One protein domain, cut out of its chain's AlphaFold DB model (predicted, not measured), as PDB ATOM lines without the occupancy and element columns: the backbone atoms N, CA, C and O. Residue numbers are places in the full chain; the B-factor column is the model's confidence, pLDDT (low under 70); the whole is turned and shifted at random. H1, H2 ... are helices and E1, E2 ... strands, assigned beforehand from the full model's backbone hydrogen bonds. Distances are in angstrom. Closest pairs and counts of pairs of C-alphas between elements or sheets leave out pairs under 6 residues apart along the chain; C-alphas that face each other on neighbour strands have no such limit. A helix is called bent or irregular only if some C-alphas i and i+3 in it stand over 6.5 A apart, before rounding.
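This is residues 25 to 162 and 171 to 185 of the 288 residues of the protein "DUF3707 domain-containing protein" of Volvox carteri f. nagariensis (UniProt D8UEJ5). Two twisted five-stranded sheets stand partly face to face, joined along one side where E5 runs on into E6. H2 sits at the level of the first sheet, beside Ala 48 of E2 and Leu 129 of E8, and the short H1 and H3 lie over one face of the second sheet toward the opposite end of the domain, while the E6-E7 hairpin reaches away from the first sheet and the loop of residues 49 to 65 lengthens the H2 end. The first sheet, E1 E2 E8 E4 E5, is antiparallel and curled like part of a barrel; the second, E6 E7 E3 E10 E9, is mixed. The printed part has 153 residues, with named elements in the order E1 E2 E3 H1 E4 E5 E6 E7 H2 E8 H3 E9 E10, and its class is mixed, helices and strands. It is compact, with a radius of gyration of the C-alphas of 15.6 A and spans of 49 by 39 by 27 A.

E1, residues 34 to 36, begins at C-alpha 34 (129.915, -23.483, 235.222). E2 is residues 39 to 48, 29.6 A; E3 66 to 71; H1 73 to 77; E4 83 to 88; E5 91 to 93; E6 96 to 103, 21.4 A; E7 106 to 114, 24.4 A. H2 is residues 117 to 124, irregular but only just, with C-alphas 118 and 121 6.55 A apart; E8 is 129 to 136, 22.9 A; H3 144 to 147; E9 154 to 159. E10, residues 179 to 184, ends at C-alpha 184 (129.916, 2.393, 230.200).

E1 and E2 form a hairpin, with N 36 and O 39 at 2.8 A. E2 and E8 are antiparallel, with N 42 and O 133 at 3.0 A. E8 and E4 have N 132 and O 87 at 2.7 A, and the hairpin E4 and E5 has N 88 and O 91 at 2.8 A. E5 runs on into E6 at 44 degrees. In the second sheet, the hairpin E6 and E7 has N 99 and O 110 at 2.8 A, E7 and E3 have N 69 and O 111 at 2.8 A, E3 and E10 are parallel with N 68 and O 179 at 2.8 A, and E10 and E9 have N 158 and O 180 at 2.7 A. H1 lies over E7 at a height over the sheet of 7.4 A; its closest C-alpha pair with E7 is Thr 73 and Gly 109, 4.3 A. H3 is on the same face. H2 stands at the first sheet's level, with C-alphas 123 and 129 its closest to E8, 6.0 A. H1 has its O i to N i+4 pair within hydrogen-bond range, H2 1 of 4, with 3 of 5 O i to N i+3 pairs; H3 is too short for an O i to N i+4 pair.

The C-alphas of Gly 37 and Ser 56 are the two farthest apart, 49.9 A. Residues 163 to 170 are not printed, and C-alphas 162 and 171 are 14.5 A apart across the cut. Of the links printed whole, E2 to E3 is long. Mean pLDDT of the printed part is 71.3; it is under 70 for instance in residues 48 to 62, 149 to 162 and 171 to 185.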
ATOM      1  N   ARG A  25     130.229  -7.735 217.420       70.25
ATOM      2  CA  ARG A  25     129.392  -7.576 218.610       70.25
ATOM      3  C   ARG A  25     129.731  -8.638 219.639       70.25
ATOM      4  O   ARG A  25     129.822  -9.811 219.316       70.25
ATOM      5  N   LEU A  26     129.879  -8.209 220.881       73.00
ATOM      6  CA  LEU A  26     129.952  -9.009 222.097       73.00
ATOM      7  C   LEU A  26     128.550  -9.099 222.699       73.00
ATOM      8  O   LEU A  26     127.869  -8.086 222.858       73.00
ATOM      9  N   SER A  27     128.123 -10.301 223.052       74.69
ATOM     10  CA  SER A  27     126.880 -10.509 223.779       74.69
ATOM     11  C   SER A  27     126.991 -10.005 225.215       74.69
ATOM     12  O   SER A  27     128.075  -9.972 225.801       74.69
ATOM     13  N   SER A  28     125.846  -9.730 225.832       69.62
ATOM     14  CA  SER A  28     125.786  -9.672 227.289       69.62
ATOM     15  C   SER A  28     126.234 -11.029 227.871       69.62
ATOM     16  O   SER A  28     125.854 -12.074 227.330       69.62
ATOM     17  N   PRO A  29     127.032 -11.045 228.949       69.62
ATOM     18  CA  PRO A  29     127.302 -12.241 229.719       69.62
ATOM     19  C   PRO A  29     125.991 -12.729 230.324       69.62
ATOM     20  O   PRO A  29     125.249 -11.969 230.953       69.62
ATOM     21  N   GLY A  30     125.704 -14.007 230.112       68.44
ATOM     22  CA  GLY A  30     124.602 -14.682 230.782       68.44
ATOM     23  C   GLY A  30     124.959 -15.085 232.213       68.44
ATOM     24  O   GLY A  30     125.967 -14.667 232.790       68.44
ATOM     25  N   ASN A  31     124.134 -15.972 232.765       83.00
ATOM     26  CA  ASN A  31     124.462 -16.716 233.978       83.00
ATOM     27  C   ASN A  31     125.771 -17.510 233.796       83.00
ATOM     28  O   ASN A  31     126.128 -17.849 232.663       83.00
ATOM     29  N   PRO A  32     126.493 -17.817 234.890       88.00
ATOM     30  CA  PRO A  32     127.730 -18.572 234.782       88.00
ATOM     31  C   PRO A  32     127.461 -19.938 234.145       88.00
ATOM     32  O   PRO A  32     126.565 -20.664 234.573       88.00
ATOM     33  N   VAL A  33     128.254 -20.297 233.136       91.00
ATOM     34  CA  VAL A  33     128.131 -21.579 232.423       91.00
ATOM     35  C   VAL A  33     128.598 -22.756 233.277       91.00
ATOM     36  O   VAL A  33     128.185 -23.890 233.063       91.00
ATOM     37  N   SER A  34     129.464 -22.491 234.255       91.56
ATOM     38  CA  SER A  34     129.915 -23.483 235.222       91.56
ATOM     39  C   SER A  34     130.272 -22.810 236.535       91.56
ATOM     40  O   SER A  34     130.899 -21.747 236.535       91.56
ATOM     41  N   VAL A  35     129.949 -23.464 237.645       90.38
ATOM     42  CA  VAL A  35     130.325 -23.026 238.987       90.38
ATOM     43  C   VAL A  35     131.044 -24.173 239.683       90.38
ATOM     44  O   VAL A  35     130.496 -25.258 239.835       90.38
ATOM     45  N   ASN A  36     132.276 -23.926 240.110       87.50
ATOM     46  CA  ASN A  36     133.028 -24.773 241.029       87.50
ATOM     47  C   ASN A  36     133.170 -24.014 242.362       87.50
ATOM     48  O   ASN A  36     133.039 -22.792 242.383       87.50
ATOM     49  N   GLY A  37     133.428 -24.699 243.479       85.31
ATOM     50  CA  GLY A  37     133.368 -24.147 244.841       85.31
ATOM     51  C   GLY A  37     133.882 -22.706 244.965       85.31
ATOM     52  O   GLY A  37     133.162 -21.836 245.452       85.31
ATOM     53  N   SER A  38     135.071 -22.415 244.425       92.19
ATOM     54  CA  SER A  38     135.678 -21.073 244.470       92.19
ATOM     55  C   SER A  38     135.557 -20.235 243.190       92.19
ATOM     56  O   SER A  38     135.911 -19.053 243.223       92.19
ATOM     57  N   PHE A  39     135.081 -20.796 242.075       94.69
ATOM     58  CA  PHE A  39     135.150 -20.161 240.754       94.69
ATOM     59  C   PHE A  39     133.841 -20.260 239.976       94.69
ATOM     60  O   PHE A  39     133.138 -21.262 240.039       94.69
ATOM     61  N   ALA A  40     133.531 -19.234 239.200       94.56
ATOM     62  CA  ALA A  40     132.437 -19.228 238.246       94.56
ATOM     63  C   ALA A  40     132.975 -18.831 236.870       94.56
ATOM     64  O   ALA A  40     133.817 -17.941 236.761       94.56
ATOM     65  N   THR A  41     132.505 -19.505 235.828       94.50
ATOM     66  CA  THR A  41     132.896 -19.223 234.446       94.50
ATOM     67  C   THR A  41     131.780 -18.457 233.765       94.50
ATOM     68  O   THR A  41     130.655 -18.948 233.697       94.50
ATOM     69  N   TYR A  42     132.092 -17.283 233.229       91.06
ATOM     70  CA  TYR A  42     131.156 -16.450 232.477       91.06
ATOM     71  C   TYR A  42     131.622 -16.351 231.038       91.06
ATOM     72  O   TYR A  42     132.786 -16.045 230.806       91.06
ATOM     73  N   CYS A  43     130.729 -16.600 230.085       90.06
ATOM     74  CA  CYS A  43     131.062 -16.576 228.668       90.06
ATOM     75  C   CYS A  43     130.344 -15.444 227.943       90.06
ATOM     76  O   CYS A  43     129.187 -15.130 228.223       90.06
ATOM     77  N   PHE A  44     131.053 -14.884 226.976       85.94
ATOM     78  CA  PHE A  44     130.600 -13.873 226.048       85.94
ATOM     79  C   PHE A  44     130.735 -14.428 224.635       85.94
ATOM     80  O   PHE A  44     131.723 -15.086 224.300       85.94
ATOM     81  N   THR A  45     129.750 -14.136 223.802       85.12
ATOM     82  CA  THR A  45     129.741 -14.528 222.399       85.12
ATOM     83  C   THR A  45     130.122 -13.323 221.564       85.12
ATOM     84  O   THR A  45     129.487 -12.278 221.663       85.12
ATOM     85  N   ILE A  46     131.146 -13.471 220.736       80.38
ATOM     86  CA  ILE A  46     131.586 -12.467 219.778       80.38
ATOM     87  C   ILE A  46     131.129 -12.919 218.402       80.38
ATOM     88  O   ILE A  46     131.557 -13.962 217.912       80.38
ATOM     89  N   THR A  47     130.245 -12.149 217.787       76.44
ATOM     90  CA  THR A  47     129.734 -12.381 216.436       76.44
ATOM     91  C   THR A  47     130.192 -11.270 215.510       76.44
ATOM     92  O   THR A  47     130.413 -10.142 215.944       76.44
ATOM     93  N   ALA A  48     130.323 -11.586 214.224       69.81
ATOM     94  CA  ALA A  48     130.343 -10.567 213.190       69.81
ATOM     95  C   ALA A  48     128.888 -10.289 212.775       69.81
ATOM     96  O   ALA A  48     128.221 -11.191 212.273       69.81
ATOM     97  N   ASP A  49     128.361  -9.093 213.044       58.66
ATOM     98  CA  ASP A  49     126.980  -8.716 212.699       58.66
ATOM     99  C   ASP A  49     126.883  -7.970 211.359       58.66
ATOM    100  O   ASP A  49     125.811  -7.898 210.755       58.66
ATOM    101  N   ALA A  50     128.012  -7.470 210.860       53.94
ATOM    102  CA  ALA A  50     128.112  -6.861 209.548       53.94
ATOM    103  C   ALA A  50     128.104  -7.908 208.428       53.94
ATOM    104  O   ALA A  50     129.007  -8.742 208.323       53.94
ATOM    105  N   LEU A  51     127.138  -7.796 207.512       49.25
ATOM    106  CA  LEU A  51     127.258  -8.416 206.197       49.25
ATOM    107  C   LEU A  51     128.394  -7.719 205.450       49.25
ATOM    108  O   LEU A  51     128.257  -6.596 204.962       49.25
ATOM    109  N   VAL A  52     129.532  -8.394 205.360       51.31
ATOM    110  CA  VAL A  52     130.613  -7.980 204.476       51.31
ATOM    111  C   VAL A  52     130.089  -8.078 203.040       51.31
ATOM    112  O   VAL A  52     129.951  -9.171 202.491       51.31
ATOM    113  N   GLN A  53     129.766  -6.939 202.423       42.31
ATOM    114  CA  GLN A  53     129.371  -6.897 201.017       42.31
ATOM    115  C   GLN A  53     130.586  -7.217 200.133       42.31
ATOM    116  O   GLN A  53     131.376  -6.343 199.787       42.31
ATOM    117  N   GLY A  54     130.720  -8.495 199.775       48.34
ATOM    118  CA  GLY A  54     131.720  -8.994 198.837       48.34
ATOM    119  C   GLY A  54     133.099  -9.260 199.449       48.34
ATOM    120  O   GLY A  54     133.562  -8.579 200.361       48.34
ATOM    121  N   SER A  55     133.802 -10.245 198.888       52.62
ATOM    122  CA  SER A  55     135.175 -10.629 199.264       52.62
ATOM    123  C   SER A  55     136.232  -9.541 199.003       52.62
ATOM    124  O   SER A  55     137.387  -9.696 199.406       52.62
ATOM    125  N   SER A  56     135.842  -8.453 198.330       51.16
ATOM    126  CA  SER A  56     136.657  -7.283 197.999       51.16
ATOM    127  C   SER A  56     136.511  -6.117 198.984       51.16
ATOM    128  O   SER A  56     137.291  -5.168 198.892       51.16
ATOM    129  N   SER A  57     135.559  -6.164 199.929       52.19
ATOM    130  CA  SER A  57     135.471  -5.156 200.992       52.19
ATOM    131  C   SER A  57     136.710  -5.234 201.882       52.19
ATOM    132  O   SER A  57     137.149  -6.311 202.284       52.19
ATOM    133  N   SER A  58     137.277  -4.086 202.237       51.66
ATOM    134  CA  SER A  58     138.422  -4.022 203.145       51.66
ATOM    135  C   SER A  58     138.130  -4.570 204.548       51.66
ATOM    136  O   SER A  58     139.051  -4.975 205.249       51.66
ATOM    137  N   CYS A  59     136.858  -4.642 204.947       53.31
ATOM    138  CA  CYS A  59     136.434  -5.209 206.228       53.31
ATOM    139  C   CYS A  59     136.328  -6.739 206.179       53.31
ATOM    140  O   CYS A  59     136.254  -7.376 207.227       53.31
ATOM    141  N   ALA A  60     136.350  -7.346 204.985       53.44
ATOM    142  CA  ALA A  60     136.095  -8.773 204.761       53.44
ATOM    143  C   ALA A  60     137.085  -9.727 205.436       53.44
ATOM    144  O   ALA A  60     136.863 -10.935 205.465       53.44
ATOM    145  N   LYS A  61     138.214  -9.200 205.913       57.66
ATOM    146  CA  LYS A  61     139.344  -9.980 206.429       57.66
ATOM    147  C   LYS A  61     139.933  -9.384 207.700       57.66
ATOM    148  O   LYS A  61     141.077  -9.680 208.039       57.66
ATOM    149  N   MET A  62     139.184  -8.520 208.379       63.91
ATOM    150  CA  MET A  62     139.634  -8.005 209.661       63.91
ATOM    151  C   MET A  62     139.773  -9.168 210.646       63.91
ATOM    152  O   MET A  62     138.960 -10.088 210.681       63.91
ATOM    153  N   GLN A  63     140.863  -9.154 211.400       70.56
ATOM    154  CA  GLN A  63     141.138 -10.121 212.454       70.56
ATOM    155  C   GLN A  63     141.210  -9.367 213.773       70.56
ATOM    156  O   GLN A  63     141.834  -8.310 213.844       70.56
ATOM    157  N   ILE A  64     140.592  -9.914 214.811       74.00
ATOM    158  CA  ILE A  64     140.687  -9.416 216.183       74.00
ATOM    159  C   ILE A  64     141.985  -9.948 216.784       74.00
ATOM    160  O   ILE A  64     142.103 -11.136 217.055       74.00
ATOM    161  N   ASN A  65     142.968  -9.086 217.018       76.75
ATOM    162  CA  ASN A  65     144.188  -9.496 217.717       76.75
ATOM    163  C   ASN A  65     144.053  -9.400 219.246       76.75
ATOM    164  O   ASN A  65     144.675 -10.166 219.986       76.75
ATOM    165  N   LYS A  66     143.252  -8.442 219.719       79.06
ATOM    166  CA  LYS A  66     143.155  -8.070 221.129       79.06
ATOM    167  C   LYS A  66     141.777  -7.513 221.466       79.06
ATOM    168  O   LYS A  66     141.192  -6.806 220.649       79.06
ATOM    169  N   ILE A  67     141.317  -7.813 222.675       78.62
ATOM    170  CA  ILE A  67     140.079  -7.346 223.296       78.62
ATOM    171  C   ILE A  67     140.432  -6.652 224.615       78.62
ATOM    172  O   ILE A  67     140.985  -7.296 225.498       78.62
ATOM    173  N   ASP A  68     140.101  -5.372 224.769       79.12
ATOM    174  CA  ASP A  68     140.321  -4.604 226.000       79.12
ATOM    175  C   ASP A  68     138.994  -4.305 226.698       79.12
ATOM    176  O   ASP A  68     138.228  -3.492 226.214       79.12
ATOM    177  N   PHE A  69     138.715  -4.895 227.853       79.06
ATOM    178  CA  PHE A  69     137.560  -4.531 228.673       79.06
ATOM    179  C   PHE A  69     137.888  -3.356 229.575       79.06
ATOM    180  O   PHE A  69     138.896  -3.388 230.280       79.06
ATOM    181  N   ILE A  70     137.002  -2.370 229.632       78.81
ATOM    182  CA  ILE A  70     137.058  -1.339 230.668       78.81
ATOM    183  C   ILE A  70     136.417  -1.882 231.942       78.81
ATOM    184  O   ILE A  70     135.248  -2.267 231.966       78.81
ATOM    185  N   ILE A  71     137.219  -1.937 232.999       82.12
ATOM    186  CA  ILE A  71     136.886  -2.576 234.269       82.12
ATOM    187  C   ILE A  71     137.071  -1.604 235.430       82.12
ATOM    188  O   ILE A  71     137.753  -0.580 235.318       82.12
ATOM    189  N   ASN A  72     136.469  -1.930 236.568       82.19
ATOM    190  CA  ASN A  72     136.647  -1.163 237.789       82.19
ATOM    191  C   ASN A  72     138.136  -1.148 238.198       82.19
ATOM    192  O   ASN A  72     138.813  -2.179 238.192       82.19
ATOM    193  N   THR A  73     138.657   0.027 238.555       85.94
ATOM    194  CA  THR A  73     140.047   0.199 239.012       85.94
ATOM    195  C   THR A  73     140.347  -0.633 240.258       85.94
ATOM    196  O   THR A  73     141.463  -1.135 240.394       85.94
ATOM    197  N   ALA A  74     139.347  -0.883 241.110       87.94
ATOM    198  CA  ALA A  74     139.466  -1.790 242.248       87.94
ATOM    199  C   ALA A  74     139.842  -3.222 241.816       87.94
ATOM    200  O   ALA A  74     140.694  -3.845 242.445       87.94
ATOM    201  N   CYS A  75     139.310  -3.709 240.689       88.56
ATOM    202  CA  CYS A  75     139.647  -5.027 240.137       88.56
ATOM    203  C   CYS A  75     141.092  -5.104 239.637       88.56
ATOM    204  O   CYS A  75     141.727  -6.160 239.685       88.56
ATOM    205  N   VAL A  76     141.627  -3.979 239.154       90.44
ATOM    206  CA  VAL A  76     143.035  -3.878 238.759       90.44
ATOM    207  C   VAL A  76     143.942  -3.870 239.984       90.44
ATOM    208  O   VAL A  76     145.005  -4.480 239.927       90.44
ATOM    209  N   ALA A  77     143.538  -3.253 241.093       90.06
ATOM    210  CA  ALA A  77     144.324  -3.227 242.328       90.06
ATOM    211  C   ALA A  77     144.243  -4.538 243.135       90.06
ATOM    212  O   ALA A  77     145.168  -4.858 243.877       90.06
ATOM    213  N   GLU A  78     143.175  -5.322 242.972       91.56
ATOM    214  CA  GLU A  78     142.915  -6.516 243.782       91.56
ATOM    215  C   GLU A  78     144.033  -7.571 243.699       91.56
ATOM    216  O   GLU A  78     144.520  -7.924 242.614       91.56
ATOM    217  N   VAL A  79     144.417  -8.110 244.863       89.25
ATOM    218  CA  VAL A  79     145.348  -9.233 245.002       89.25
ATOM    219  C   VAL A  79     144.744 -10.273 245.956       89.25
ATOM    220  O   VAL A  79     144.429  -9.941 247.097       89.25
ATOM    221  N   PRO A  80     144.611 -11.543 245.539       90.00
ATOM    222  CA  PRO A  80     144.912 -12.061 244.205       90.00
ATOM    223  C   PRO A  80     143.851 -11.656 243.167       90.00
ATOM    224  O   PRO A  80     142.704 -11.407 243.521       90.00
ATOM    225  N   LYS A  81     144.213 -11.664 241.876       91.00
ATOM    226  CA  LYS A  81     143.286 -11.305 240.789       91.00
ATOM    227  C   LYS A  81     142.028 -12.173 240.790       91.00
ATOM    228  O   LYS A  81     142.104 -13.396 240.953       91.00
ATOM    229  N   ALA A  82     140.889 -11.523 240.551       89.50
ATOM    230  CA  ALA A  82     139.586 -12.163 240.437       89.50
ATOM    231  C   ALA A  82     139.536 -13.143 239.262       89.50
ATOM    232  O   ALA A  82     139.095 -14.280 239.413       89.50
ATOM    233  N   ILE A  83     140.036 -12.721 238.100       91.56
ATOM    234  CA  ILE A  83     140.087 -13.552 236.896       91.56
ATOM    235  C   ILE A  83     141.349 -14.403 236.944       91.56
ATOM    236  O   ILE A  83     142.458 -13.883 237.074       91.56
ATOM    237  N   ARG A  84     141.168 -15.720 236.844       91.19
ATOM    238  CA  ARG A  84     142.262 -16.696 236.846       91.19
ATOM    239  C   ARG A  84     142.678 -17.122 235.460       91.19
ATOM    240  O   ARG A  84     143.867 -17.266 235.231       91.19
ATOM    241  N   ASN A  85     141.706 -17.304 234.576       91.44
ATOM    242  CA  ASN A  85     141.926 -17.741 233.208       91.44
ATOM    243  C   ASN A  85     140.962 -17.007 232.278       91.44
ATOM    244  O   ASN A  85     139.802 -16.779 232.637       91.44
ATOM    245  N   ALA A  86     141.435 -16.713 231.071       91.00
ATOM    246  CA  ALA A  86     140.598 -16.422 229.918       91.00
ATOM    247  C   ALA A  86     140.627 -17.642 228.988       91.00
ATOM    248  O   ALA A  86     141.685 -18.228 228.770       91.00
ATOM    249  N   ILE A  87     139.475 -18.051 228.470       91.81
ATOM    250  CA  ILE A  87     139.325 -19.209 227.586       91.81
ATOM    251  C   ILE A  87     138.657 -18.726 226.306       91.81
ATOM    252  O   ILE A  87     137.600 -18.112 226.371       91.81
ATOM    253  N   VAL A  88     139.244 -19.008 225.149       89.25
ATOM    254  CA  VAL A  88     138.684 -18.664 223.843       89.25
ATOM    255  C   VAL A  88     138.431 -19.938 223.058       89.25
ATOM    256  O   VAL A  88     139.355 -20.714 222.829       89.25
ATOM    257  N   ASN A  89     137.172 -20.185 222.685       88.94
ATOM    258  CA  ASN A  89     136.732 -21.411 222.005       88.94
ATOM    259  C   ASN A  89     137.276 -22.694 222.673       88.94
ATOM    260  O   ASN A  89     137.774 -23.598 222.009       88.94
ATOM    261  N   GLY A  90     137.246 -22.746 224.009       87.00
ATOM    262  CA  GLY A  90     137.755 -23.879 224.796       87.00
ATOM    263  C   GLY A  90     139.272 -23.896 225.036       87.00
ATOM    264  O   GLY A  90     139.744 -24.701 225.834       87.00
ATOM    265  N   THR A  91     140.039 -22.990 224.424       88.94
ATOM    266  CA  THR A  91     141.496 -22.898 224.606       88.94
ATOM    267  C   THR A  91     141.849 -21.836 225.638       88.94
ATOM    268  O   THR A  91     141.411 -20.694 225.530       88.94
ATOM    269  N   VAL A  92     142.660 -22.178 226.640       88.94
ATOM    270  CA  VAL A  92     143.137 -21.198 227.629       88.94
ATOM    271  C   VAL A  92     144.099 -20.216 226.958       88.94
ATOM    272  O   VAL A  92     145.109 -20.620 226.387       88.94
ATOM    273  N   VAL A  93     143.800 -18.923 227.055       85.50
ATOM    274  CA  VAL A  93     144.656 -17.841 226.567       85.50
ATOM    275  C   VAL A  93     145.530 -17.363 227.720       85.50
ATOM    276  O   VAL A  93     145.029 -16.875 228.730       85.50
ATOM    277  N   SER A  94     146.849 -17.494 227.572       75.75
ATOM    278  CA  SER A  94     147.833 -17.048 228.571       75.75
ATOM    279  C   SER A  94     148.084 -15.536 228.537       75.75
ATOM    280  O   SER A  94     148.517 -14.950 229.525       75.75
ATOM    281  N   SER A  95     147.775 -14.887 227.416       78.50
ATOM    282  CA  SER A  95     148.059 -13.474 227.160       78.50
ATOM    283  C   SER A  95     146.908 -12.554 227.576       78.50
ATOM    284  O   SER A  95     146.404 -11.790 226.750       78.50
ATOM    285  N   PHE A  96     146.488 -12.599 228.845       85.69
ATOM    286  CA  PHE A  96     145.594 -11.581 229.408       85.69
ATOM    287  C   PHE A  96     146.259 -10.802 230.547       85.69
ATOM    288  O   PHE A  96     147.056 -11.346 231.307       85.69
ATOM    289  N   ARG A  97     145.969  -9.504 230.650       89.62
ATOM    290  CA  ARG A  97     146.642  -8.597 231.588       89.62
ATOM    291  C   ARG A  97     145.722  -7.496 232.089       89.62
ATOM    292  O   ARG A  97     144.824  -7.056 231.377       89.62
ATOM    293  N   PHE A  98     145.995  -7.044 233.305       89.50
ATOM    294  CA  PHE A  98     145.319  -5.918 233.932       89.50
ATOM    295  C   PHE A  98     146.215  -4.684 233.838       89.50
ATOM    296  O   PHE A  98     147.400  -4.762 234.153       89.50
ATOM    297  N   GLU A  99     145.652  -3.558 233.426       86.25
ATOM    298  CA  GLU A  99     146.338  -2.272 233.326       86.25
ATOM    299  C   GLU A  99     145.455  -1.176 233.922       86.25
ATOM    300  O   GLU A  99     144.231  -1.234 233.835       86.25
ATOM    301  N   THR A 100     146.068  -0.149 234.502       86.62
ATOM    302  CA  THR A 100     145.383   1.116 234.787       86.62
ATOM    303  C   THR A 100     145.764   2.098 233.695       86.62
ATOM    304  O   THR A 100     146.944   2.251 233.383       86.62
ATOM    305  N   LYS A 101     144.775   2.768 233.114       80.19
ATOM    306  CA  LYS A 101     144.984   3.854 232.159       80.19
ATOM    307  C   LYS A 101     144.303   5.113 232.654       80.19
ATOM    308  O   LYS A 101     143.398   5.050 233.473       80.19
ATOM    309  N   THR A 102     144.741   6.258 232.155       75.06
ATOM    310  CA  THR A 102     144.160   7.561 232.483       75.06
ATOM    311  C   THR A 102     143.543   8.166 231.236       75.06
ATOM    312  O   THR A 102     144.190   8.218 230.191       75.06
ATOM    313  N   PHE A 103     142.301   8.624 231.344       67.88
ATOM    314  CA  PHE A 103     141.621   9.385 230.304       67.88
ATOM    315  C   PHE A 103     141.021  10.637 230.928       67.88
ATOM    316  O   PHE A 103     140.338  10.544 231.944       67.88
ATOM    317  N   ASP A 104     141.314  11.799 230.343       75.75
ATOM    318  CA  ASP A 104     140.869  13.099 230.860       75.75
ATOM    319  C   ASP A 104     141.178  13.286 232.363       75.75
ATOM    320  O   ASP A 104     140.322  13.627 233.173       75.75
ATOM    321  N   GLY A 105     142.398  12.912 232.770       75.88
ATOM    322  CA  GLY A 105     142.847  12.948 234.169       75.88
ATOM    323  C   GLY A 105     142.247  11.873 235.090       75.88
ATOM    324  O   GLY A 105     142.744  11.690 236.199       75.88
ATOM    325  N   ASN A 106     141.245  11.116 234.639       75.12
ATOM    326  CA  ASN A 106     140.569  10.098 235.440       75.12
ATOM    327  C   ASN A 106     141.152   8.698 235.180       75.12
ATOM    328  O   ASN A 106     141.227   8.264 234.023       75.12
ATOM    329  N   PRO A 107     141.569   7.956 236.224       78.88
ATOM    330  CA  PRO A 107     142.040   6.591 236.063       78.88
ATOM    331  C   PRO A 107     140.870   5.628 235.829       78.88
ATOM    332  O   PRO A 107     139.868   5.656 236.540       78.88
ATOM    333  N   TYR A 108     141.034   4.715 234.880       79.25
ATOM    334  CA  TYR A 108     140.140   3.591 234.636       79.25
ATOM    335  C   TYR A 108     140.939   2.290 234.536       79.25
ATOM    336  O   TYR A 108     142.130   2.278 234.207       79.25
ATOM    337  N   GLY A 109     140.293   1.177 234.876       81.75
ATOM    338  CA  GLY A 109     140.895  -0.143 234.772       81.75
ATOM    339  C   GLY A 109     140.695  -0.733 233.383       81.75
ATOM    340  O   GLY A 109     139.681  -0.496 232.730       81.75
ATOM    341  N   MET A 110     141.655  -1.534 232.936       84.00
ATOM    342  CA  MET A 110     141.600  -2.242 231.668       84.00
ATOM    343  C   MET A 110     142.006  -3.703 231.853       84.00
ATOM    344  O   MET A 110     143.044  -3.996 232.440       84.00
ATOM    345  N   LEU A 111     141.204  -4.620 231.321       86.00
ATOM    346  CA  LEU A 111     141.549  -6.028 231.151       86.00
ATOM    347  C   LEU A 111     141.764  -6.295 229.665       86.00
ATOM    348  O   LEU A 111     140.819  -6.334 228.888       86.00
ATOM    349  N   ALA A 112     143.009  -6.508 229.280       86.31
ATOM    350  CA  ALA A 112     143.402  -6.834 227.921       86.31
ATOM    351  C   ALA A 112     143.491  -8.352 227.744       86.31
ATOM    352  O   ALA A 112     144.232  -8.991 228.480       86.31
ATOM    353  N   VAL A 113     142.820  -8.921 226.743       86.19
ATOM    354  CA  VAL A 113     142.967 -10.307 226.269       86.19
ATOM    355  C   VAL A 113     143.559 -10.250 224.863       86.19
ATOM    356  O   VAL A 113     142.922  -9.759 223.937       86.19
ATOM    357  N   SER A 114     144.804 -10.690 224.703       84.88
ATOM    358  CA  SER A 114     145.579 -10.597 223.456       84.88
ATOM    359  C   SER A 114     145.817 -11.978 222.837       84.88
ATOM    360  O   SER A 114     145.586 -12.997 223.481       84.88
ATOM    361  N   GLY A 115     146.326 -12.018 221.602       78.88
ATOM    362  CA  GLY A 115     146.619 -13.277 220.906       78.88
ATOM    363  C   GLY A 115     145.372 -13.929 220.313       78.88
ATOM    364  O   GLY A 115     145.276 -15.146 220.230       78.88
ATOM    365  N   LEU A 116     144.390 -13.114 219.926       78.44
ATOM    366  CA  LEU A 116     143.096 -13.594 219.440       78.44
ATOM    367  C   LEU A 116     143.068 -13.863 217.932       78.44
ATOM    368  O   LEU A 116     142.098 -14.417 217.416       78.44
ATOM    369  N   LYS A 117     144.149 -13.505 217.232       75.38
ATOM    370  CA  LYS A 117     144.263 -13.590 215.775       75.38
ATOM    371  C   LYS A 117     143.958 -14.998 215.262       75.38
ATOM    372  O   LYS A 117     143.190 -15.140 214.312       75.38
ATOM    373  N   ASP A 118     144.460 -16.025 215.937       75.75
ATOM    374  CA  ASP A 118     144.313 -17.423 215.509       75.75
ATOM    375  C   ASP A 118     142.864 -17.929 215.604       75.75
ATOM    376  O   ASP A 118     142.452 -18.816 214.860       75.75
ATOM    377  N   PHE A 119     142.041 -17.302 216.450       73.56
ATOM    378  CA  PHE A 119     140.632 -17.662 216.637       73.56
ATOM    379  C   PHE A 119     139.695 -16.947 215.656       73.56
ATOM    380  O   PHE A 119     138.534 -17.326 215.497       73.56
ATOM    381  N   THR A 120     140.186 -15.916 214.965       66.06
ATOM    382  CA  THR A 120     139.351 -15.064 214.103       66.06
ATOM    383  C   THR A 120     139.043 -15.669 212.742       66.06
ATOM    384  O   THR A 120     138.069 -15.267 212.111       66.06
ATOM    385  N   ALA A 121     139.800 -16.679 212.304       65.06
ATOM    386  CA  ALA A 121     139.496 -17.409 211.074       65.06
ATOM    387  C   ALA A 121     138.114 -18.088 211.141       65.06
ATOM    388  O   ALA A 121     137.350 -18.030 210.179       65.06
ATOM    389  N   GLY A 122     137.755 -18.654 212.301       64.50
ATOM    390  CA  GLY A 122     136.426 -19.226 212.535       64.50
ATOM    391  C   GLY A 122     135.314 -18.172 212.521       64.50
ATOM    392  O   GLY A 122     134.237 -18.433 211.988       64.50
ATOM    393  N   LEU A 123     135.613 -16.966 213.016       66.69
ATOM    394  CA  LEU A 123     134.693 -15.826 213.047       66.69
ATOM    395  C   LEU A 123     134.329 -15.325 211.648       66.69
ATOM    396  O   LEU A 123     133.162 -15.064 211.369       66.69
ATOM    397  N   LEU A 124     135.311 -15.270 210.747       63.22
ATOM    398  CA  LEU A 124     135.096 -14.926 209.339       63.22
ATOM    399  C   LEU A 124     134.314 -16.006 208.572       63.22
ATOM    400  O   LEU A 124     133.641 -15.692 207.595       63.22
ATOM    401  N   ALA A 125     134.358 -17.259 209.033       64.25
ATOM    402  CA  ALA A 125     133.549 -18.357 208.501       64.25
ATOM    403  C   ALA A 125     132.111 -18.391 209.068       64.25
ATOM    404  O   ALA A 125     131.370 -19.332 208.798       64.25
ATOM    405  N   GLY A 126     131.717 -17.384 209.859       66.56
ATOM    406  CA  GLY A 126     130.384 -17.273 210.456       66.56
ATOM    407  C   GLY A 126     130.223 -17.978 211.806       66.56
ATOM    408  O   GLY A 126     129.123 -17.975 212.355       66.56
ATOM    409  N   ASN A 127     131.290 -18.553 212.371       76.56
ATOM    410  CA  ASN A 127     131.229 -19.185 213.689       76.56
ATOM    411  C   ASN A 127     131.507 -18.153 214.787       76.56
ATOM    412  O   ASN A 127     132.551 -17.507 214.752       76.56
ATOM    413  N   PRO A 128     130.638 -17.998 215.797       79.62
ATOM    414  CA  PRO A 128     130.907 -17.071 216.885       79.62
ATOM    415  C   PRO A 128     132.183 -17.452 217.644       79.62
ATOM    416  O   PRO A 128     132.455 -18.628 217.885       79.62
ATOM    417  N   LEU A 129     132.940 -16.446 218.073       84.12
ATOM    418  CA  LEU A 129     134.056 -16.624 218.992       84.12
ATOM    419  C   LEU A 129     133.517 -16.546 220.419       84.12
ATOM    420  O   LEU A 129     132.936 -15.544 220.821       84.12
ATOM    421  N   GLN A 130     133.698 -17.605 221.197       88.44
ATOM    422  CA  GLN A 130     133.295 -17.654 222.592       88.44
ATOM    423  C   GLN A 130     134.486 -17.296 223.477       88.44
ATOM    424  O   GLN A 130     135.485 -18.010 223.489       88.44
ATOM    425  N   LEU A 131     134.371 -16.207 224.229       89.19
ATOM    426  CA  LEU A 131     135.348 -15.787 225.226       89.19
ATOM    427  C   LEU A 131     134.767 -16.021 226.617       89.19
ATOM    428  O   LEU A 131     133.752 -15.430 226.964       89.19
ATOM    429  N   CYS A 132     135.412 -16.847 227.427       92.00
ATOM    430  CA  CYS A 132     135.007 -17.134 228.793       92.00
ATOM    431  C   CYS A 132     136.044 -16.643 229.800       92.00
ATOM    432  O   CYS A 132     137.246 -16.831 229.620       92.00
ATOM    433  N   LEU A 133     135.575 -16.049 230.891       92.12
ATOM    434  CA  LEU A 133     136.385 -15.602 232.016       92.12
ATOM    435  C   LEU A 133     136.103 -16.508 233.214       92.12
ATOM    436  O   LEU A 133     134.953 -16.656 233.629       92.12
ATOM    437  N   VAL A 134     137.153 -17.106 233.774       93.94
ATOM    438  CA  VAL A 134     137.073 -17.897 235.009       93.94
ATOM    439  C   VAL A 134     137.350 -16.969 236.185       93.94
ATOM    440  O   VAL A 134     138.484 -16.525 236.379       93.94
ATOM    441  N   MET A 135     136.311 -16.670 236.955       93.31
ATOM    442  CA  MET A 135     136.293 -15.616 237.966       93.31
ATOM    443  C   MET A 135     136.155 -16.209 239.367       93.31
ATOM    444  O   MET A 135     135.393 -17.148 239.594       93.31
ATOM    445  N   ARG A 136     136.907 -15.681 240.332       94.75
ATOM    446  CA  ARG A 136     136.845 -16.092 241.735       94.75
ATOM    447  C   ARG A 136     135.580 -15.535 242.379       94.75
ATOM    448  O   ARG A 136     135.405 -14.329 242.444       94.75
ATOM    449  N   ARG A 137     134.746 -16.401 242.948       92.75
ATOM    450  CA  ARG A 137     133.447 -16.002 243.521       92.75
ATOM    451  C   ARG A 137     133.550 -15.151 244.780       92.75
ATOM    452  O   ARG A 137     132.676 -14.342 245.037       92.75
ATOM    453  N   SER A 138     134.606 -15.347 245.568       91.56
ATOM    454  CA  SER A 138     134.840 -14.591 246.805       91.56
ATOM    455  C   SER A 138     135.481 -13.217 246.569       91.56
ATOM    456  O   SER A 138     135.898 -12.578 247.528       91.56
ATOM    457  N   SER A 139     135.678 -12.824 245.311       92.06
ATOM    458  CA  SER A 139     136.264 -11.540 244.935       92.06
ATOM    459  C   SER A 139     135.166 -10.495 244.763       92.06
ATOM    460  O   SER A 139     134.079 -10.813 244.276       92.06
ATOM    461  N   ILE A 140     135.480  -9.236 245.077       88.25
ATOM    462  CA  ILE A 140     134.607  -8.103 244.745       88.25
ATOM    463  C   ILE A 140     134.361  -8.008 243.236       88.25
ATOM    464  O   ILE A 140     133.292  -7.585 242.824       88.25
ATOM    465  N   CYS A 141     135.293  -8.492 242.417       89.75
ATOM    466  CA  CYS A 141     135.219  -8.541 240.961       89.75
ATOM    467  C   CYS A 141     134.901  -9.956 240.456       89.75
ATOM    468  O   CYS A 141     135.358 -10.356 239.388       89.75
ATOM    469  N   GLY A 142     134.170 -10.739 241.257       88.62
ATOM    470  CA  GLY A 142     133.833 -12.137 240.990       88.62
ATOM    471  C   GLY A 142     132.700 -12.364 239.988       88.62
ATOM    472  O   GLY A 142     132.450 -13.514 239.625       88.62
ATOM    473  N   THR A 143     132.033 -11.302 239.527       86.88
ATOM    474  CA  THR A 143     130.983 -11.363 238.502       86.88
ATOM    475  C   THR A 143     131.259 -10.355 237.386       86.88
ATOM    476  O   THR A 143     131.952  -9.359 237.613       86.88
ATOM    477  N   PRO A 144     130.719 -10.559 236.171       85.19
ATOM    478  CA  PRO A 144     130.841  -9.577 235.101       85.19
ATOM    479  C   PRO A 144     130.312  -8.200 235.506       85.19
ATOM    480  O   PRO A 144     130.926  -7.197 235.169       85.19
ATOM    481  N   GLN A 145     129.221  -8.140 236.275       80.56
ATOM    482  CA  GLN A 145     128.614  -6.889 236.726       80.56
ATOM    483  C   GLN A 145     129.561  -6.092 237.622       80.56
ATOM    484  O   GLN A 145     129.720  -4.892 237.424       80.56
ATOM    485  N   THR A 146     130.215  -6.749 238.580       81.81
ATOM    486  CA  THR A 146     131.117  -6.064 239.514       81.81
ATOM    487  C   THR A 146     132.516  -5.837 238.946       81.81
ATOM    488  O   THR A 146     133.239  -4.961 239.414       81.81
ATOM    489  N   LEU A 147     132.890  -6.589 237.907       83.75
ATOM    490  CA  LEU A 147     134.086  -6.333 237.112       83.75
ATOM    491  C   LEU A 147     133.966  -5.027 236.313       83.75
ATOM    492  O   LEU A 147     134.966  -4.345 236.099       83.75
ATOM    493  N   CYS A 148     132.761  -4.675 235.863       76.31
ATOM    494  CA  CYS A 148     132.532  -3.485 235.051       76.31
ATOM    495  C   CYS A 148     132.731  -2.197 235.855       76.31
ATOM    496  O   CYS A 148     132.436  -2.119 237.045       76.31
ATOM    497  N   TYR A 149     133.214  -1.152 235.182       63.31
ATOM    498  CA  TYR A 149     133.425   0.162 235.796       63.31
ATOM    499  C   TYR A 149     132.111   0.835 236.252       63.31
ATOM    500  O   TYR A 149     132.145   1.739 237.083       63.31
ATOM    501  N   ALA A 150     130.951   0.403 235.738       55.94
ATOM    502  CA  ALA A 150     129.663   1.054 235.967       55.94
ATOM    503  C   ALA A 150     128.545   0.098 236.429       55.94
ATOM    504  O   ALA A 150     128.513  -1.053 235.994       55.94
ATOM    505  N   PRO A 151     127.588   0.590 237.249       41.78
ATOM    506  CA  PRO A 151     126.517  -0.221 237.840       41.78
ATOM    507  C   PRO A 151     125.437  -0.652 236.836       41.78
ATOM    508  O   PRO A 151     124.752  -1.645 237.060       41.78
ATOM    509  N   VAL A 152     125.296   0.064 235.713       43.75
ATOM    510  CA  VAL A 152     124.442  -0.341 234.589       43.75
ATOM    511  C   VAL A 152     125.348  -0.866 233.490       43.75
ATOM    512  O   VAL A 152     126.135  -0.113 232.913       43.75
ATOM    513  N   VAL A 153     125.252  -2.166 233.219       43.59
ATOM    514  CA  VAL A 153     126.132  -2.817 232.254       43.59
ATOM    515  C   VAL A 153     125.571  -2.648 230.846       43.59
ATOM    516  O   VAL A 153     124.809  -3.478 230.352       43.59
ATOM    517  N   THR A 154     125.925  -1.541 230.199       37.84
ATOM    518  CA  THR A 154     125.718  -1.358 228.761       37.84
ATOM    519  C   THR A 154     127.037  -1.656 228.053       37.84
ATOM    520  O   THR A 154     128.031  -0.956 228.232       37.84
ATOM    521  N   TYR A 155     127.066  -2.749 227.292       40.84
ATOM    522  CA  TYR A 155     128.249  -3.190 226.554       40.84
ATOM    523  C   TYR A 155     128.359  -2.367 225.266       40.84
ATOM    524  O   TYR A 155     127.639  -2.622 224.301       40.84
ATOM    525  N   CYS A 156     129.223  -1.352 225.251       30.48
ATOM    526  CA  CYS A 156     129.537  -0.583 224.051       30.48
ATOM    527  C   CYS A 156     130.906  -0.994 223.491       30.48
ATOM    528  O   CYS A 156     131.812  -1.423 224.204       30.48
ATOM    529  N   PHE A 157     131.060  -0.882 222.176       35.88
ATOM    530  CA  PHE A 157     132.285  -1.246 221.470       35.88
ATOM    531  C   PHE A 157     133.118   0.003 221.207       35.88
ATOM    532  O   PHE A 157     132.589   1.005 220.735       35.88
ATOM    533  N   MET A 158     134.419  -0.067 221.472       31.58
ATOM    534  CA  MET A 158     135.398   0.945 221.078       31.58
ATOM    535  C   MET A 158     136.609   0.292 220.423       31.58
ATOM    536  O   MET A 158     137.586  -0.015 221.078       31.58
ATOM    537  N   VAL A 159     136.625   0.089 219.111       35.16
ATOM    538  CA  VAL A 159     137.881  -0.327 218.461       35.16
ATOM    539  C   VAL A 159     138.874   0.839 218.502       35.16
ATOM    540  O   VAL A 159     138.525   1.940 218.092       35.16
ATOM    541  N   SER A 160     140.097   0.611 218.995       31.16
ATOM    542  CA  SER A 160     141.145   1.638 219.047       31.16
ATOM    543  C   SER A 160     142.300   1.213 218.147       31.16
ATOM    544  O   SER A 160     142.944   0.200 218.433       31.16
ATOM    545  N   PRO A 161     142.604   1.947 217.064       33.62
ATOM    546  CA  PRO A 161     143.778   1.646 216.267       33.62
ATOM    547  C   PRO A 161     145.035   1.883 217.115       33.62
ATOM    548  O   PRO A 161     145.165   2.883 217.815       33.62
ATOM    549  N   THR A 162     145.974   0.941 217.062       30.17
ATOM    550  CA  THR A 162     147.349   1.165 217.522       30.17
ATOM    551  C   THR A 162     148.263   0.976 216.321       30.17
ATOM    552  O   THR A 162     148.334  -0.121 215.761       30.17
ATOM    553  N   CYS A 171     142.850  -0.646 202.969       27.59
ATOM    554  CA  CYS A 171     142.661  -1.552 204.111       27.59
ATOM    555  C   CYS A 171     142.602  -3.076 203.793       27.59
ATOM    556  O   CYS A 171     142.060  -3.853 204.576       27.59
ATOM    557  N   ALA A 172     143.132  -3.542 202.660       24.23
ATOM    558  CA  ALA A 172     143.242  -4.963 202.347       24.23
ATOM    559  C   ALA A 172     144.433  -5.573 203.109       24.23
ATOM    560  O   ALA A 172     145.584  -5.289 202.798       24.23
ATOM    561  N   GLY A 173     144.151  -6.419 204.106       27.56
ATOM    562  CA  GLY A 173     145.180  -7.099 204.908       27.56
ATOM    563  C   GLY A 173     145.519  -6.432 206.245       27.56
ATOM    564  O   GLY A 173     146.476  -6.847 206.894       27.56
ATOM    565  N   MET A 174     144.740  -5.437 206.687       30.28
ATOM    566  CA  MET A 174     144.899  -4.850 208.021       30.28
ATOM    567  C   MET A 174     144.318  -5.765 209.106       30.28
ATOM    568  O   MET A 174     143.143  -6.135 209.072       30.28
ATOM    569  N   ALA A 175     145.140  -6.101 210.100       29.17
ATOM    570  CA  ALA A 175     144.673  -6.693 211.347       29.17
ATOM    571  C   ALA A 175     144.117  -5.585 212.254       29.17
ATOM    572  O   ALA A 175     144.740  -4.531 212.399       29.17
ATOM    573  N   ILE A 176     142.971  -5.818 212.904       37.38
ATOM    574  CA  ILE A 176     142.552  -4.962 214.013       37.38
ATOM    575  C   ILE A 176     143.453  -5.323 215.189       37.38
ATOM    576  O   ILE A 176     143.255  -6.322 215.885       37.38
ATOM    577  N   ASN A 177     144.474  -4.496 215.399       31.20
ATOM    578  CA  ASN A 177     145.463  -4.721 216.449       31.20
ATOM    579  C   ASN A 177     144.847  -4.660 217.852       31.20
ATOM    580  O   ASN A 177     145.396  -5.262 218.776       31.20
ATOM    581  N   LYS A 178     143.719  -3.954 218.007       33.94
ATOM    582  CA  LYS A 178     143.088  -3.682 219.294       33.94
ATOM    583  C   LYS A 178     141.610  -3.318 219.139       33.94
ATOM    584  O   LYS A 178     141.261  -2.304 218.547       33.94
ATOM    585  N   VAL A 179     140.744  -4.152 219.702       38.75
ATOM    586  CA  VAL A 179     139.337  -3.838 219.957       38.75
ATOM    587  C   VAL A 179     139.235  -3.484 221.434       38.75
ATOM    588  O   VAL A 179     139.519  -4.332 222.269       38.75
ATOM    589  N   GLU A 180     138.866  -2.262 221.788       35.00
ATOM    590  CA  GLU A 180     138.437  -1.936 223.151       35.00
ATOM    591  C   GLU A 180     136.920  -2.141 223.276       35.00
ATOM    592  O   GLU A 180     136.137  -2.029 222.335       35.00
ATOM    593  N   PHE A 181     136.495  -2.521 224.463       40.47
ATOM    594  CA  PHE A 181     135.128  -2.774 224.868       40.47
ATOM    595  C   PHE A 181     134.879  -1.805 226.005       40.47
ATOM    596  O   PHE A 181     135.406  -1.923 227.115       40.47
ATOM    597  N   LEU A 182     134.099  -0.792 225.671       35.09
ATOM    598  CA  LEU A 182     133.685   0.254 226.567       35.09
ATOM    599  C   LEU A 182     132.404  -0.191 227.242       35.09
ATOM    600  O   LEU A 182     131.312  -0.054 226.702       35.09
ATOM    601  N   ILE A 183     132.532  -0.727 228.444       36.53
ATOM    602  CA  ILE A 183     131.361  -1.008 229.256       36.53
ATOM    603  C   ILE A 183     131.104   0.235 230.099       36.53
ATOM    604  O   ILE A 183     131.753   0.458 231.120       36.53
ATOM    605  N   MET A 184     130.220   1.096 229.602       28.67
ATOM    606  CA  MET A 184     129.916   2.393 230.200       28.67
ATOM    607  C   MET A 184     128.471   2.448 230.689       28.67
ATOM    608  O   MET A 184     127.596   1.815 230.101       28.67
ATOM    609  N   PRO A 185     128.180   3.279 231.702       26.67
ATOM    610  CA  PRO A 185     126.814   3.677 231.966       26.67
ATOM    611  C   PRO A 185     126.351   4.591 230.822       26.67
ATOM    612  O   PRO A 185     127.122   5.429 230.342       26.67
TER     613      PRO A 185